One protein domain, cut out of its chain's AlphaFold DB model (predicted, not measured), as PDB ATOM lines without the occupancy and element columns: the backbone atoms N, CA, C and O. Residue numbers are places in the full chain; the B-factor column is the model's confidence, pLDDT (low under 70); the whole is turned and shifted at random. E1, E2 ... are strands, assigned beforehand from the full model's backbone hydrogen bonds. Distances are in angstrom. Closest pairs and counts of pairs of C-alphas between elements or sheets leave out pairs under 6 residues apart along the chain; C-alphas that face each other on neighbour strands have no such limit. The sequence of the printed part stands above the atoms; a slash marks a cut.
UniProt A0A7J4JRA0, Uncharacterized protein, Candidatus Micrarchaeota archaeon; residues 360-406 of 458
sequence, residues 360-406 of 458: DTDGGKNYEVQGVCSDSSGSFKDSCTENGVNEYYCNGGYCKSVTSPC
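This is residues 360 to 406 of the 458 residues of an uncharacterized protein of Candidatus Micrarchaeota archaeon (UniProt A0A7J4JRA0). A long hairpin of E4 and E5, with short E3 beside E4, makes one sheet, and a small hairpin of E1 and E2 lies over part of one face of it, a small two-layer sandwich. The unnamed stretch of residues 360 to 371 leads into E1. The printed part has 47 residues with five named strands, E1 to E5 in chain order, and no named helix; the class is all strand. The sheets, E3 - E4 - E5 and E1 - E2, are antiparallel; the whole is compact, with a radius of gyration of the C-alphas of 9.8 A, and elongated, spanning 28 by 17 by 15 A.

E4, residues 388 to 395, is 20.8 A long and begins at C-alpha 388 (173.192, 213.018, 184.057). E5, residues 398 to 404, is 19.2 A long and ends at C-alpha 404 (173.411, 207.543, 183.493). E3 is residues 383 to 385, 6.5 A. E1, residues 372 to 375, begins at C-alpha 372 (186.701, 207.583, 192.608); it and E2, residues 378 to 381, are each 10.1 A.

E3, E4 and E5 form a meander, each strand the antiparallel neighbour of the one before. In the hairpin E4 and E5, at 154 degrees, N 391 and O 402 are 2.8 A apart, within hydrogen-bond range. In the hairpin E3 and E4, at 136 degrees, N 385 and O 388 are 2.8 A apart, also within range. In the hairpin E1 and E2, at 163 degrees, N 373 and O 380 are within range at 2.9 A. The two sheets form a sandwich, two sheets face to face, 8.1 A centre to centre, with strands at 34 degrees. The closest C-alphas of E1 and E4, Cys 373 and Tyr 393, are 5.6 A apart. E2 runs on into E3 at 61 degrees across one residue; E1 and E3 are apart.

The C-alphas farthest apart, Ser 376 and Cys 406, are 29.0 A apart. The printed part has no cut, and the four links between strands are tight. Mean pLDDT of the printed part is 95.3, and no printed residue is under 70.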
ATOM      1  N   ASP A 360     187.842 201.024 193.026       96.38
ATOM      2  CA  ASP A 360     186.648 201.840 192.890       96.38
ATOM      3  C   ASP A 360     185.991 201.970 194.265       96.38
ATOM      4  O   ASP A 360     185.722 200.965 194.933       96.38
ATOM      5  N   THR A 361     185.829 203.205 194.738       97.75
ATOM      6  CA  THR A 361     185.448 203.476 196.129       97.75
ATOM      7  C   THR A 361     183.971 203.246 196.433       97.75
ATOM      8  O   THR A 361     183.625 203.169 197.612       97.75
ATOM      9  N   ASP A 362     183.102 203.146 195.425       95.12
ATOM     10  CA  ASP A 362     181.658 202.932 195.620       95.12
ATOM     11  C   ASP A 362     181.156 201.545 195.178       95.12
ATOM     12  O   ASP A 362     179.987 201.206 195.403       95.12
ATOM     13  N   GLY A 363     182.062 200.714 194.649       92.81
ATOM     14  CA  GLY A 363     181.826 199.304 194.365       92.81
ATOM     15  C   GLY A 363     181.301 198.997 192.963       92.81
ATOM     16  O   GLY A 363     180.691 197.938 192.782       92.81
ATOM     17  N   GLY A 364     181.538 199.858 191.971       93.56
ATOM     18  CA  GLY A 364     181.267 199.576 190.565       93.56
ATOM     19  C   GLY A 364     180.430 200.672 189.921       93.56
ATOM     20  O   GLY A 364     180.822 201.816 189.861       93.56
ATOM     21  N   LYS A 365     179.275 200.312 189.350       96.06
ATOM     22  CA  LYS A 365     178.342 201.299 188.774       96.06
ATOM     23  C   LYS A 365     177.328 201.727 189.832       96.06
ATOM     24  O   LYS A 365     176.182 201.262 189.795       96.06
ATOM     25  N   ASN A 366     177.751 202.530 190.796       95.44
ATOM     26  CA  ASN A 366     176.945 203.030 191.898       95.44
ATOM     27  C   ASN A 366     176.674 204.542 191.800       95.44
ATOM     28  O   ASN A 366     177.105 205.342 192.622       95.44
ATOM     29  N   TYR A 367     175.750 204.887 190.908       95.06
ATOM     30  CA  TYR A 367     175.315 206.263 190.665       95.06
ATOM     31  C   TYR A 367     174.764 207.018 191.891       95.06
ATOM     32  O   TYR A 367     174.518 208.216 191.781       95.06
ATOM     33  N   GLU A 368     174.462 206.358 193.018       94.88
ATOM     34  CA  GLU A 368     173.896 206.997 194.221       94.88
ATOM     35  C   GLU A 368     174.967 207.561 195.170       94.88
ATOM     36  O   GLU A 368     174.639 208.335 196.076       94.88
ATOM     37  N   VAL A 369     176.232 207.190 194.979       95.50
ATOM     38  CA  VAL A 369     177.367 207.582 195.818       95.50
ATOM     39  C   VAL A 369     178.419 208.199 194.910       95.50
ATOM     40  O   VAL A 369     178.600 207.745 193.799       95.50
ATOM     41  N   GLN A 370     179.096 209.259 195.349       96.62
ATOM     42  CA  GLN A 370     180.235 209.751 194.579       96.62
ATOM     43  C   GLN A 370     181.441 208.848 194.832       96.62
ATOM     44  O   GLN A 370     181.971 208.837 195.951       96.62
ATOM     45  N   GLY A 371     181.894 208.175 193.788       96.88
ATOM     46  CA  GLY A 371     183.091 207.368 193.744       96.88
ATOM     47  C   GLY A 371     184.310 208.057 193.134       96.88
ATOM     48  O   GLY A 371     184.287 209.174 192.595       96.88
ATOM     49  N   VAL A 372     185.432 207.360 193.289       97.94
ATOM     50  CA  VAL A 372     186.701 207.583 192.608       97.94
ATOM     51  C   VAL A 372     187.183 206.219 192.133       97.94
ATOM     52  O   VAL A 372     187.471 205.344 192.954       97.94
ATOM     53  N   CYS A 373     187.325 206.066 190.821       97.62
ATOM     54  CA  CYS A 373     188.036 204.941 190.240       97.62
ATOM     55  C   CYS A 373     189.514 205.300 190.063       97.62
ATOM     56  O   CYS A 373     189.832 206.349 189.502       97.62
ATOM     57  N   SER A 374     190.422 204.437 190.512       96.94
ATOM     58  CA  SER A 374     191.869 204.595 190.335       96.94
ATOM     59  C   SER A 374     192.462 203.401 189.595       96.94
ATOM     60  O   SER A 374     192.220 202.260 189.981       96.94
ATOM     61  N   ASP A 375     193.262 203.658 188.562       95.19
ATOM     62  CA  ASP A 375     194.051 202.660 187.829       95.19
ATOM     63  C   ASP A 375     195.462 203.198 187.500       95.19
ATOM     64  O   ASP A 375     195.874 204.252 187.989       95.19
ATOM     65  N   SER A 376     196.235 202.485 186.669       90.81
ATOM     66  CA  SER A 376     197.586 202.915 186.266       90.81
ATOM     67  C   SER A 376     197.626 204.213 185.444       90.81
ATOM     68  O   SER A 376     198.697 204.793 185.277       90.81
ATOM     69  N   SER A 377     196.492 204.646 184.887       92.81
ATOM     70  CA  SER A 377     196.366 205.854 184.062       92.81
ATOM     71  C   SER A 377     195.985 207.085 184.889       92.81
ATOM     72  O   SER A 377     196.189 208.210 184.431       92.81
ATOM     73  N   GLY A 378     195.450 206.894 186.100       95.00
ATOM     74  CA  GLY A 378     195.145 207.972 187.035       95.00
ATOM     75  C   GLY A 378     193.943 207.688 187.932       95.00
ATOM     76  O   GLY A 378     193.482 206.555 188.058       95.00
ATOM     77  N   SER A 379     193.435 208.751 188.559       97.06
ATOM     78  CA  SER A 379     192.225 208.719 189.383       97.06
ATOM     79  C   SER A 379     191.126 209.550 188.733       97.06
ATOM     80  O   SER A 379     191.321 210.731 188.440       97.06
ATOM     81  N   PHE A 380     189.960 208.943 188.553       97.75
ATOM     82  CA  PHE A 380     188.804 209.514 187.883       97.75
ATOM     83  C   PHE A 380     187.633 209.567 188.855       97.75
ATOM     84  O   PHE A 380     187.233 208.553 189.418       97.75
ATOM     85  N   LYS A 381     187.116 210.771 189.079       98.00
ATOM     86  CA  LYS A 381     186.024 211.029 190.017       98.00
ATOM     87  C   LYS A 381     184.708 211.151 189.267       98.00
ATOM     88  O   LYS A 381     184.678 211.810 188.221       98.00
ATOM     89  N   ASP A 382     183.632 210.626 189.842       98.06
ATOM     90  CA  ASP A 382     182.303 210.795 189.260       98.06
ATOM     91  C   ASP A 382     181.906 212.261 189.215       98.06
ATOM     92  O   ASP A 382     182.195 213.063 190.123       98.06
ATOM     93  N   SER A 383     181.257 212.626 188.115       97.38
ATOM     94  CA  SER A 383     180.971 214.013 187.796       97.38
ATOM     95  C   SER A 383     179.591 214.186 187.181       97.38
ATOM     96  O   SER A 383     179.066 213.327 186.480       97.38
ATOM     97  N   CYS A 384     178.981 215.336 187.456       97.19
ATOM     98  CA  CYS A 384     177.740 215.712 186.800       97.19
ATOM     99  C   CYS A 384     178.028 216.241 185.395       97.19
ATOM    100  O   CYS A 384     178.947 217.033 185.188       97.19
ATOM    101  N   THR A 385     177.195 215.830 184.450       94.56
ATOM    102  CA  THR A 385     177.149 216.304 183.066       94.56
ATOM    103  C   THR A 385     175.776 216.912 182.789       94.56
ATOM    104  O   THR A 385     174.848 216.736 183.578       94.56
ATOM    105  N   GLU A 386     175.610 217.589 181.651       91.12
ATOM    106  CA  GLU A 386     174.310 218.154 181.240       91.12
ATOM    107  C   GLU A 386     173.197 217.095 181.138       91.12
ATOM    108  O   GLU A 386     172.026 217.414 181.322       91.12
ATOM    109  N   ASN A 387     173.559 215.829 180.891       86.44
ATOM    110  CA  ASN A 387     172.622 214.733 180.637       86.44
ATOM    111  C   ASN A 387     172.539 213.702 181.778       86.44
ATOM    112  O   ASN A 387     171.854 212.689 181.631       86.44
ATOM    113  N   GLY A 388     173.217 213.928 182.909       93.25
ATOM    114  CA  GLY A 388     173.192 213.018 184.057       93.25
ATOM    115  C   GLY A 388     174.531 212.877 184.773       93.25
ATOM    116  O   GLY A 388     175.356 213.785 184.729       93.25
ATOM    117  N   VAL A 389     174.756 211.747 185.442       95.75
ATOM    118  CA  VAL A 389     176.028 211.450 186.122       95.75
ATOM    119  C   VAL A 389     176.941 210.651 185.195       95.75
ATOM    120  O   VAL A 389     176.510 209.671 184.589       95.75
ATOM    121  N   ASN A 390     178.183 211.101 185.039       97.19
ATOM    122  CA  ASN A 390     179.255 210.344 184.413       97.19
ATOM    123  C   ASN A 390     180.001 209.573 185.504       97.19
ATOM    124  O   ASN A 390     180.741 210.165 186.287       97.19
ATOM    125  N   GLU A 391     179.757 208.272 185.512       97.56
ATOM    126  CA  GLU A 391     180.245 207.292 186.472       97.56
ATOM    127  C   GLU A 391     181.557 206.686 185.994       97.56
ATOM    128  O   GLU A 391     181.593 206.183 184.866       97.56
ATOM    129  N   TYR A 392     182.590 206.661 186.829       98.06
ATOM    130  CA  TYR A 392     183.823 205.921 186.602       98.06
ATOM    131  C   TYR A 392     183.873 204.676 187.479       98.06
ATOM    132  O   TYR A 392     183.848 204.775 188.693       98.06
ATOM    133  N   TYR A 393     184.048 203.512 186.858       97.62
ATOM    134  CA  TYR A 393     184.004 202.226 187.546       97.62
ATOM    135  C   TYR A 393     185.144 201.300 187.130       97.62
ATOM    136  O   TYR A 393     185.608 201.312 185.982       97.62
ATOM    137  N   CYS A 394     185.569 200.445 188.059       96.75
ATOM    138  CA  CYS A 394     186.638 199.477 187.822       96.75
ATOM    139  C   CYS A 394     186.131 198.266 187.014       96.75
ATOM    140  O   CYS A 394     185.235 197.529 187.438       96.75
ATOM    141  N   ASN A 395     186.701 198.027 185.826       94.81
ATOM    142  CA  ASN A 395     186.348 196.881 184.988       94.81
ATOM    143  C   ASN A 395     187.549 196.328 184.213       94.81
ATOM    144  O   ASN A 395     188.080 196.973 183.310       94.81
ATOM    145  N   GLY A 396     187.924 195.081 184.519       89.88
ATOM    146  CA  GLY A 396     189.029 194.401 183.842       89.88
ATOM    147  C   GLY A 396     190.392 195.047 184.102       89.88
ATOM    148  O   GLY A 396     191.231 195.036 183.210       89.88
ATOM    149  N   GLY A 397     190.583 195.642 185.283       91.38
ATOM    150  CA  GLY A 397     191.837 196.295 185.668       91.38
ATOM    151  C   GLY A 397     191.971 197.760 185.258       91.38
ATOM    152  O   GLY A 397     192.969 198.384 185.598       91.38
ATOM    153  N   TYR A 398     190.971 198.316 184.570       95.00
ATOM    154  CA  TYR A 398     190.969 199.701 184.103       95.00
ATOM    155  C   TYR A 398     189.717 200.445 184.554       95.00
ATOM    156  O   TYR A 398     188.635 199.857 184.666       95.00
ATOM    157  N   CYS A 399     189.855 201.754 184.736       97.19
ATOM    158  CA  CYS A 399     188.739 202.655 184.938       97.19
ATOM    159  C   CYS A 399     188.012 202.893 183.616       97.19
ATOM    160  O   CYS A 399     188.582 203.363 182.630       97.19
ATOM    161  N   LYS A 400     186.725 202.558 183.588       97.44
ATOM    162  CA  LYS A 400     185.821 202.836 182.466       97.44
ATOM    163  C   LYS A 400     184.777 203.840 182.905       97.44
ATOM    164  O   LYS A 400     184.463 203.891 184.086       97.44
ATOM    165  N   SER A 401     184.200 204.579 181.961       96.56
ATOM    166  CA  SER A 401     183.090 205.480 182.258       96.56
ATOM    167  C   SER A 401     181.773 205.064 181.613       96.56
ATOM    168  O   SER A 401     181.740 204.367 180.593       96.56
ATOM    169  N   VAL A 402     180.662 205.456 182.234       96.75
ATOM    170  CA  VAL A 402     179.310 205.349 181.677       96.75
ATOM    171  C   VAL A 402     178.470 206.531 182.151       96.75
ATOM    172  O   VAL A 402     178.554 206.939 183.302       96.75
ATOM    173  N   THR A 403     177.638 207.092 181.275       95.81
ATOM    174  CA  THR A 403     176.720 208.172 181.654       95.81
ATOM    175  C   THR A 403     175.327 207.614 181.925       95.81
ATOM    176  O   THR A 403     174.763 206.922 181.075       95.81
ATOM    177  N   SER A 404     174.767 207.929 183.094       92.69
ATOM    178  CA  SER A 404     173.411 207.543 183.493       92.69
ATOM    179  C   SER A 404     172.515 208.779 183.634       92.69
ATOM    180  O   SER A 404     172.934 209.746 184.280       92.69
ATOM    181  N   PRO A 405     171.292 208.783 183.063       93.12
ATOM    182  CA  PRO A 405     170.363 209.900 183.191       93.12
ATOM    183  C   PRO A 405     170.073 210.247 184.652       93.12
ATOM    184  O   PRO A 405     169.587 209.420 185.421       93.12
ATOM    185  N   CYS A 406     170.335 211.498 185.021       90.75
ATOM    186  CA  CYS A 406     170.072 212.014 186.357       90.75
ATOM    187  C   CYS A 406     169.589 213.472 186.273       90.75
ATOM    188  O   CYS A 406     170.418 214.376 186.163       90.75
TER     189      CYS A 406